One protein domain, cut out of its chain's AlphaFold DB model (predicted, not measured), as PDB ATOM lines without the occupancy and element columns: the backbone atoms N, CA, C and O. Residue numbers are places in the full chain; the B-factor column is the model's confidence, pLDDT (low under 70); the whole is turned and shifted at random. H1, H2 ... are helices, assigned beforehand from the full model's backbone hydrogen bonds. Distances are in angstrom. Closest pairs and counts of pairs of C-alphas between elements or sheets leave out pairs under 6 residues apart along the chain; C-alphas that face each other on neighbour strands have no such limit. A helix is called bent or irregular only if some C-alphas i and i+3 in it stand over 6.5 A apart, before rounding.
ATOM      1  N   GLU A   3     -44.793   1.090  26.527       87.00
ATOM      2  CA  GLU A   3     -43.779   0.061  26.735       87.00
ATOM      3  C   GLU A   3     -43.952  -1.121  25.770       87.00
ATOM      4  O   GLU A   3     -42.968  -1.657  25.279       87.00
ATOM      5  N   GLU A   4     -45.188  -1.497  25.422       85.31
ATOM      6  CA  GLU A   4     -45.442  -2.546  24.421       85.31
ATOM      7  C   GLU A   4     -45.064  -2.099  23.007       85.31
ATOM      8  O   GLU A   4     -44.693  -2.927  22.176       85.31
ATOM      9  N   TYR A   5     -45.199  -0.804  22.709       88.44
ATOM     10  CA  TYR A   5     -44.762  -0.252  21.431       88.44
ATOM     11  C   TYR A   5     -43.237  -0.267  21.343       88.44
ATOM     12  O   TYR A   5     -42.698  -0.770  20.360       88.44
ATOM     13  N   ILE A   6     -42.570   0.189  22.406       91.06
ATOM     14  CA  ILE A   6     -41.110   0.196  22.519       91.06
ATOM     15  C   ILE A   6     -40.555  -1.227  22.427       91.06
ATOM     16  O   ILE A   6     -39.633  -1.466  21.657       91.06
ATOM     17  N   GLU A   7     -41.153  -2.197  23.125       90.19
ATOM     18  CA  GLU A   7     -40.712  -3.600  23.093       90.19
ATOM     19  C   GLU A   7     -40.844  -4.229  21.694       90.19
ATOM     20  O   GLU A   7     -40.024  -5.055  21.297       90.19
ATOM     21  N   LYS A   8     -41.852  -3.821  20.915       91.50
ATOM     22  CA  LYS A   8     -42.044  -4.297  19.535       91.50
ATOM     23  C   LYS A   8     -41.128  -3.615  18.518       91.50
ATOM     24  O   LYS A   8     -40.869  -4.207  17.477       91.50
ATOM     25  N   HIS A   9     -40.646  -2.410  18.816       91.19
ATOM     26  CA  HIS A   9     -39.818  -1.588  17.924       91.19
ATOM     27  C   HIS A   9     -38.491  -1.228  18.608       91.19
ATOM     28  O   HIS A   9     -38.049  -0.081  18.581       91.19
ATOM     29  N   ARG A  10     -37.870  -2.209  19.279       91.56
ATOM     30  CA  ARG A  10     -36.675  -1.991  20.114       91.56
ATOM     31  C   ARG A  10     -35.476  -1.489  19.331       91.56
ATOM     32  O   ARG A  10     -34.736  -0.665  19.850       91.56
ATOM     33  N   GLU A  11     -35.262  -2.015  18.129       92.31
ATOM     34  CA  GLU A  11     -34.131  -1.624  17.280       92.31
ATOM     35  C   GLU A  11     -34.221  -0.133  16.941       92.31
ATOM     36  O   GLU A  11     -33.324   0.626  17.293       92.31
ATOM     37  N   GLU A  12     -35.369   0.296  16.419       90.06
ATOM     38  CA  GLU A  12     -35.680   1.697  16.129       90.06
ATOM     39  C   GLU A  12     -35.584   2.586  17.380       90.06
ATOM     40  O   GLU A  12     -34.989   3.659  17.336       90.06
ATOM     41  N   TYR A  13     -36.089   2.113  18.527       91.19
ATOM     42  CA  TYR A  13     -35.978   2.828  19.800       91.19
ATOM     43  C   TYR A  13     -34.519   3.104  20.189       91.19
ATOM     44  O   TYR A  13     -34.187   4.217  20.591       91.19
ATOM     45  N   TYR A  14     -33.638   2.106  20.083       90.62
ATOM     46  CA  TYR A  14     -32.223   2.290  20.405       90.62
ATOM     47  C   TYR A  14     -31.491   3.139  19.363       90.62
ATOM     48  O   TYR A  14     -30.583   3.882  19.737       90.62
ATOM     49  N   GLU A  15     -31.896   3.082  18.094       90.25
ATOM     50  CA  GLU A  15     -31.363   3.954  17.046       90.25
ATOM     51  C   GLU A  15     -31.650   5.426  17.357       90.25
ATOM     52  O   GLU A  15     -30.712   6.223  17.426       90.25
ATOM     53  N   VAL A  16     -32.907   5.780  17.654       90.88
ATOM     54  CA  VAL A  16     -33.294   7.169  17.965       90.88
ATOM     55  C   VAL A  16     -32.812   7.654  19.337       90.88
ATOM     56  O   VAL A  16     -32.788   8.856  19.584       90.88
ATOM     57  N   LEU A  17     -32.413   6.743  20.231       89.62
ATOM     58  CA  LEU A  17     -31.822   7.068  21.536       89.62
ATOM     59  C   LEU A  17     -30.310   7.340  21.451       89.62
ATOM     60  O   LEU A  17     -29.687   7.723  22.446       89.62
ATOM     61  N   THR A  18     -29.702   7.128  20.281       88.31
ATOM     62  CA  THR A  18     -28.282   7.412  20.073       88.31
ATOM     63  C   THR A  18     -28.011   8.899  20.338       88.31
ATOM     64  O   THR A  18     -28.699   9.747  19.767       88.31
ATOM     65  N   PRO A  19     -27.020   9.249  21.183       82.56
ATOM     66  CA  PRO A  19     -26.726  10.640  21.503       82.56
ATOM     67  C   PRO A  19     -26.460  11.474  20.247       82.56
ATOM     68  O   PRO A  19     -25.573  11.163  19.453       82.56
ATOM     69  N   SER A  20     -27.226  12.546  20.098       81.69
ATOM     70  CA  SER A  20     -27.180  13.490  18.985       81.69
ATOM     71  C   SER A  20     -27.570  14.870  19.515       81.69
ATOM     72  O   SER A  20     -28.276  14.961  20.515       81.69
ATOM     73  N   ASP A  21     -27.139  15.952  18.872       85.38
ATOM     74  CA  ASP A  21     -27.690  17.285  19.169       85.38
ATOM     75  C   ASP A  21     -29.092  17.464  18.552       85.38
ATOM     76  O   ASP A  21     -29.862  18.333  18.966       85.38
ATOM     77  N   ASP A  22     -29.438  16.616  17.580       87.38
ATOM     78  CA  ASP A  22     -30.748  16.559  16.944       87.38
ATOM     79  C   ASP A  22     -31.626  15.485  17.598       87.38
ATOM     80  O   ASP A  22     -31.361  14.287  17.488       87.38
ATOM     81  N   MET A  23     -32.686  15.941  18.266       88.56
ATOM     82  CA  MET A  23     -33.665  15.113  18.978       88.56
ATOM     83  C   MET A  23     -34.922  14.832  18.147       88.56
ATOM     84  O   MET A  23     -35.855  14.202  18.647       88.56
ATOM     85  N   THR A  24     -34.979  15.311  16.901       91.62
ATOM     86  CA  THR A  24     -36.183  15.236  16.060       91.62
ATOM     87  C   THR A  24     -36.652  13.793  15.895       91.62
ATOM     88  O   THR A  24     -37.814  13.505  16.172       91.62
ATOM     89  N   GLY A  25     -35.738  12.869  15.577       89.81
ATOM     90  CA  GLY A  25     -36.076  11.453  15.392       89.81
ATOM     91  C   GLY A  25     -36.657  10.791  16.647       89.81
ATOM     92  O   GLY A  25     -37.609  10.019  16.559       89.81
ATOM     93  N   PHE A  26     -36.157  11.147  17.834       91.19
ATOM     94  CA  PHE A  26     -36.719  10.651  19.092       91.19
ATOM     95  C   PHE A  26     -38.128  11.200  19.342       91.19
ATOM     96  O   PHE A  26     -39.026  10.455  19.735       91.19
ATOM     97  N   VAL A  27     -38.336  12.501  19.112       93.06
ATOM     98  CA  VAL A  27     -39.643  13.144  19.311       93.06
ATOM     99  C   VAL A  27     -40.683  12.574  18.348       93.06
ATOM    100  O   VAL A  27     -41.795  12.269  18.778       93.06
ATOM    101  N   GLU A  28     -40.330  12.387  17.077       94.44
ATOM    102  CA  GLU A  28     -41.204  11.780  16.070       94.44
ATOM    103  C   GLU A  28     -41.588  10.349  16.452       94.44
ATOM    104  O   GLU A  28     -42.780  10.044  16.543       94.44
ATOM    105  N   TYR A  29     -40.602   9.514  16.792       93.62
ATOM    106  CA  TYR A  29     -40.827   8.144  17.253       93.62
ATOM    107  C   TYR A  29     -41.767   8.086  18.466       93.62
ATOM    108  O   TYR A  29     -42.708   7.288  18.521       93.62
ATOM    109  N   PHE A  30     -41.535   8.955  19.453       93.31
ATOM    110  CA  PHE A  30     -42.316   8.966  20.684       93.31
ATOM    111  C   PHE A  30     -43.762   9.407  20.439       93.31
ATOM    112  O   PHE A  30     -44.699   8.771  20.929       93.31
ATOM    113  N   LEU A  31     -43.961  10.472  19.656       94.81
ATOM    114  CA  LEU A  31     -45.293  10.949  19.285       94.81
ATOM    115  C   LEU A  31     -46.055   9.901  18.474       94.81
ATOM    116  O   LEU A  31     -47.240   9.677  18.732       94.81
ATOM    117  N   GLU A  32     -45.385   9.214  17.549       94.31
ATOM    118  CA  GLU A  32     -45.987   8.120  16.796       94.31
ATOM    119  C   GLU A  32     -46.428   6.973  17.716       94.31
ATOM    120  O   GLU A  32     -47.567   6.503  17.616       94.31
ATOM    121  N   GLY A  33     -45.574   6.569  18.659       93.25
ATOM    122  CA  GLY A  33     -45.908   5.556  19.659       93.25
ATOM    123  C   GLY A  33     -47.142   5.931  20.484       93.25
ATOM    124  O   GLY A  33     -48.044   5.107  20.661       93.25
ATOM    125  N   VAL A  34     -47.234   7.189  20.930       93.06
ATOM    126  CA  VAL A  34     -48.397   7.708  21.670       93.06
ATOM    127  C   VAL A  34     -49.665   7.670  20.815       93.06
ATOM    128  O   VAL A  34     -50.686   7.155  21.272       93.06
ATOM    129  N   VAL A  35     -49.613   8.156  19.572       95.06
ATOM    130  CA  VAL A  35     -50.773   8.169  18.666       95.06
ATOM    131  C   VAL A  35     -51.249   6.749  18.363       95.06
ATOM    132  O   VAL A  35     -52.446   6.465  18.445       95.06
ATOM    133  N   ARG A  36     -50.329   5.827  18.063       91.81
ATOM    134  CA  ARG A  36     -50.664   4.423  17.789       91.81
ATOM    135  C   ARG A  36     -51.309   3.746  18.994       91.81
ATOM    136  O   ARG A  36     -52.297   3.037  18.825       91.81
ATOM    137  N   GLN A  37     -50.793   3.975  20.202       90.25
ATOM    138  CA  GLN A  37     -51.382   3.412  21.421       90.25
ATOM    139  C   GLN A  37     -52.747   4.028  21.740       90.25
ATOM    140  O   GLN A  37     -53.665   3.293  22.100       90.25
ATOM    141  N   ALA A  38     -52.911   5.342  21.567       90.75
ATOM    142  CA  ALA A  38     -54.196   6.011  21.751       90.75
ATOM    143  C   ALA A  38     -55.253   5.460  20.783       90.75
ATOM    144  O   ALA A  38     -56.343   5.090  21.213       90.75
ATOM    145  N   ASN A  39     -54.908   5.314  19.502       91.62
ATOM    146  CA  ASN A  39     -55.803   4.735  18.501       91.62
ATOM    147  C   ASN A  39     -56.115   3.265  18.791       91.62
ATOM    148  O   ASN A  39     -57.272   2.872  18.733       91.62
ATOM    149  N   ALA A  40     -55.122   2.458  19.174       88.00
ATOM    150  CA  ALA A  40     -55.362   1.072  19.574       88.00
ATOM    151  C   ALA A  40     -56.281   0.976  20.806       88.00
ATOM    152  O   ALA A  40     -57.103   0.068  20.885       88.00
ATOM    153  N   GLY A  41     -56.163   1.910  21.753       86.12
ATOM    154  CA  GLY A  41     -57.085   2.040  22.880       86.12
ATOM    155  C   GLY A  41     -58.503   2.398  22.434       86.12
ATOM    156  O   GLY A  41     -59.452   1.757  22.868       86.12
ATOM    157  N   LEU A  42     -58.650   3.365  21.524       87.81
ATOM    158  CA  LEU A  42     -59.948   3.748  20.963       87.81
ATOM    159  C   LEU A  42     -60.615   2.609  20.185       87.81
ATOM    160  O   LEU A  42     -61.816   2.427  20.325       87.81
ATOM    161  N   GLU A  43     -59.867   1.836  19.397       86.69
ATOM    162  CA  GLU A  43     -60.426   0.677  18.689       86.69
ATOM    163  C   GLU A  43     -60.877  -0.414  19.665       86.69
ATOM    164  O   GLU A  43     -61.977  -0.933  19.522       86.69
ATOM    165  N   ARG A  44     -60.115  -0.688  20.734       81.94
ATOM    166  CA  ARG A  44     -60.564  -1.611  21.793       81.94
ATOM    167  C   ARG A  44     -61.854  -1.148  22.468       81.94
ATOM    168  O   ARG A  44     -62.689  -1.984  22.770       81.94
ATOM    169  N   LEU A  45     -62.029   0.160  22.663       77.69
ATOM    170  CA  LEU A  45     -63.267   0.726  23.212       77.69
ATOM    171  C   LEU A  45     -64.450   0.662  22.233       77.69
ATOM    172  O   LEU A  45     -65.591   0.718  22.670       77.69
ATOM    173  N   LYS A  46     -64.198   0.584  20.920       77.75
ATOM    174  CA  LYS A  46     -65.245   0.379  19.902       77.75
ATOM    175  C   LYS A  46     -65.619  -1.095  19.741       77.75
ATOM    176  O   LYS A  46     -66.758  -1.384  19.390       77.75
ATOM    177  N   ASP A  47     -64.650  -1.988  19.940       65.12
ATOM    178  CA  ASP A  47     -64.812  -3.443  19.835       65.12
ATOM    179  C   ASP A  47     -65.267  -4.092  21.151       65.12
ATOM    180  O   ASP A  47     -65.742  -5.231  21.144       65.12
ATOM    181  N   GLU A  48     -65.155  -3.389  22.283       55.12
ATOM    182  CA  GLU A  48     -65.970  -3.706  23.449       55.12
ATOM    183  C   GLU A  48     -67.435  -3.553  23.019       55.12
ATOM    184  O   GLU A  48     -67.807  -2.485  22.522       55.12
TER     185      GLU A  48
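What this domain is: This is residues 3 to 48 of the 119 residues of an uncharacterized protein of Candidatus Amesbacteria bacterium RIFOXYB1_FULL_47_9 (UniProt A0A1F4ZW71). The model is a lopsided hairpin: one long helix, H3, makes the long leg, and two small helices, H1 and H2, make a short leg that folds back beside the first part of it, joined to it by a looped turn at residues 17 to 23. The last part of the long leg, residues 38 to 48, of which 38 to 47 belong to H3, sticks out beyond the short leg with nothing packed on it. The printed part has 46 residues with three named helices, in the order H1, H2, H3 along the chain, and no named strand, and its class is all helix. The whole is loose, with a radius of gyration of the C-alphas of 12.9 A. It spans 43 by 17 by 10 A along its three main axes, a rod in outline, and the free end of H3 adds much of that length.

How they stand to each other: H3, residues 24 to 47, is the longest helix and touches both of the others, each with a part of itself alone. H2, residues 10 to 16, touches H3, which meets it with residues 25 to 29 alone. Five pairs of C-alphas of these two helices are within 8 A, and the closest are those of Val 16 and Phe 26, 5.0 A apart. Their lines stand at a steep tilt of 39 degrees and they run opposite ways, and the two form a helical hairpin. Their centres are 16.6 A apart. H1, residues 3 to 8, touches H3 farther along, at residues 33 to 37 of H3 alone. H1 and H3 only just touch, with 3 pairs of C-alphas within 8 A, the closest being those of Tyr 5 and Gly 33 at 6.2 A. The lines of H1 and H3 are about perpendicular, at 77 degrees. H1 and H2 are close but not clearly touching, with 1 pair of C-alphas within 8 A, those of Ile 6 and Tyr 13, 6.4 A apart. Their lines are about perpendicular, at 78 degrees. In H1, H2 and H3, every backbone O of residue i to N of residue i+4 pair is within hydrogen-bond range.

Where its parts are: H3 runs from Thr 24 to Asp 47 and measures 34.4 A from first to last C-alpha. Its C-alpha 24 is at (-36.183, 15.236, 16.060) and its C-alpha 47 at (-64.812, -3.443, 19.835), and x falls strongly from the one to the other. H2 runs from Arg 10 to Val 16, 10.0 A from first to last C-alpha, and ends with C-alpha 16 at (-33.294, 7.169, 17.965). H1 runs from Glu 3 to Lys 8, 8.6 A from first to last C-alpha, and begins with C-alpha 3 at (-43.779, 0.061, 26.735). No helix is bent or irregular.

The domain as a whole: The two C-alphas farthest apart are those of Asp 21 and Glu 48, at 43.9 A, while the first and last printed C-alphas, those of Glu 3 and Glu 48, are 22.7 A apart. Residues 38 to 48 stand free; without them the body has 35 residues and spans 27 by 17 by 10 A, with a radius of gyration of 9.5 A. The link from H1 to H2 is tight, with 1 residue between them, and the link from H2 to H3 is short, with 7 residues. The printed part has no cut and runs from residue 3 to residue 48 of a full chain of 119 residues. The mean pLDDT of the printed part is 88.1, and residues 47 to 48 are under 70.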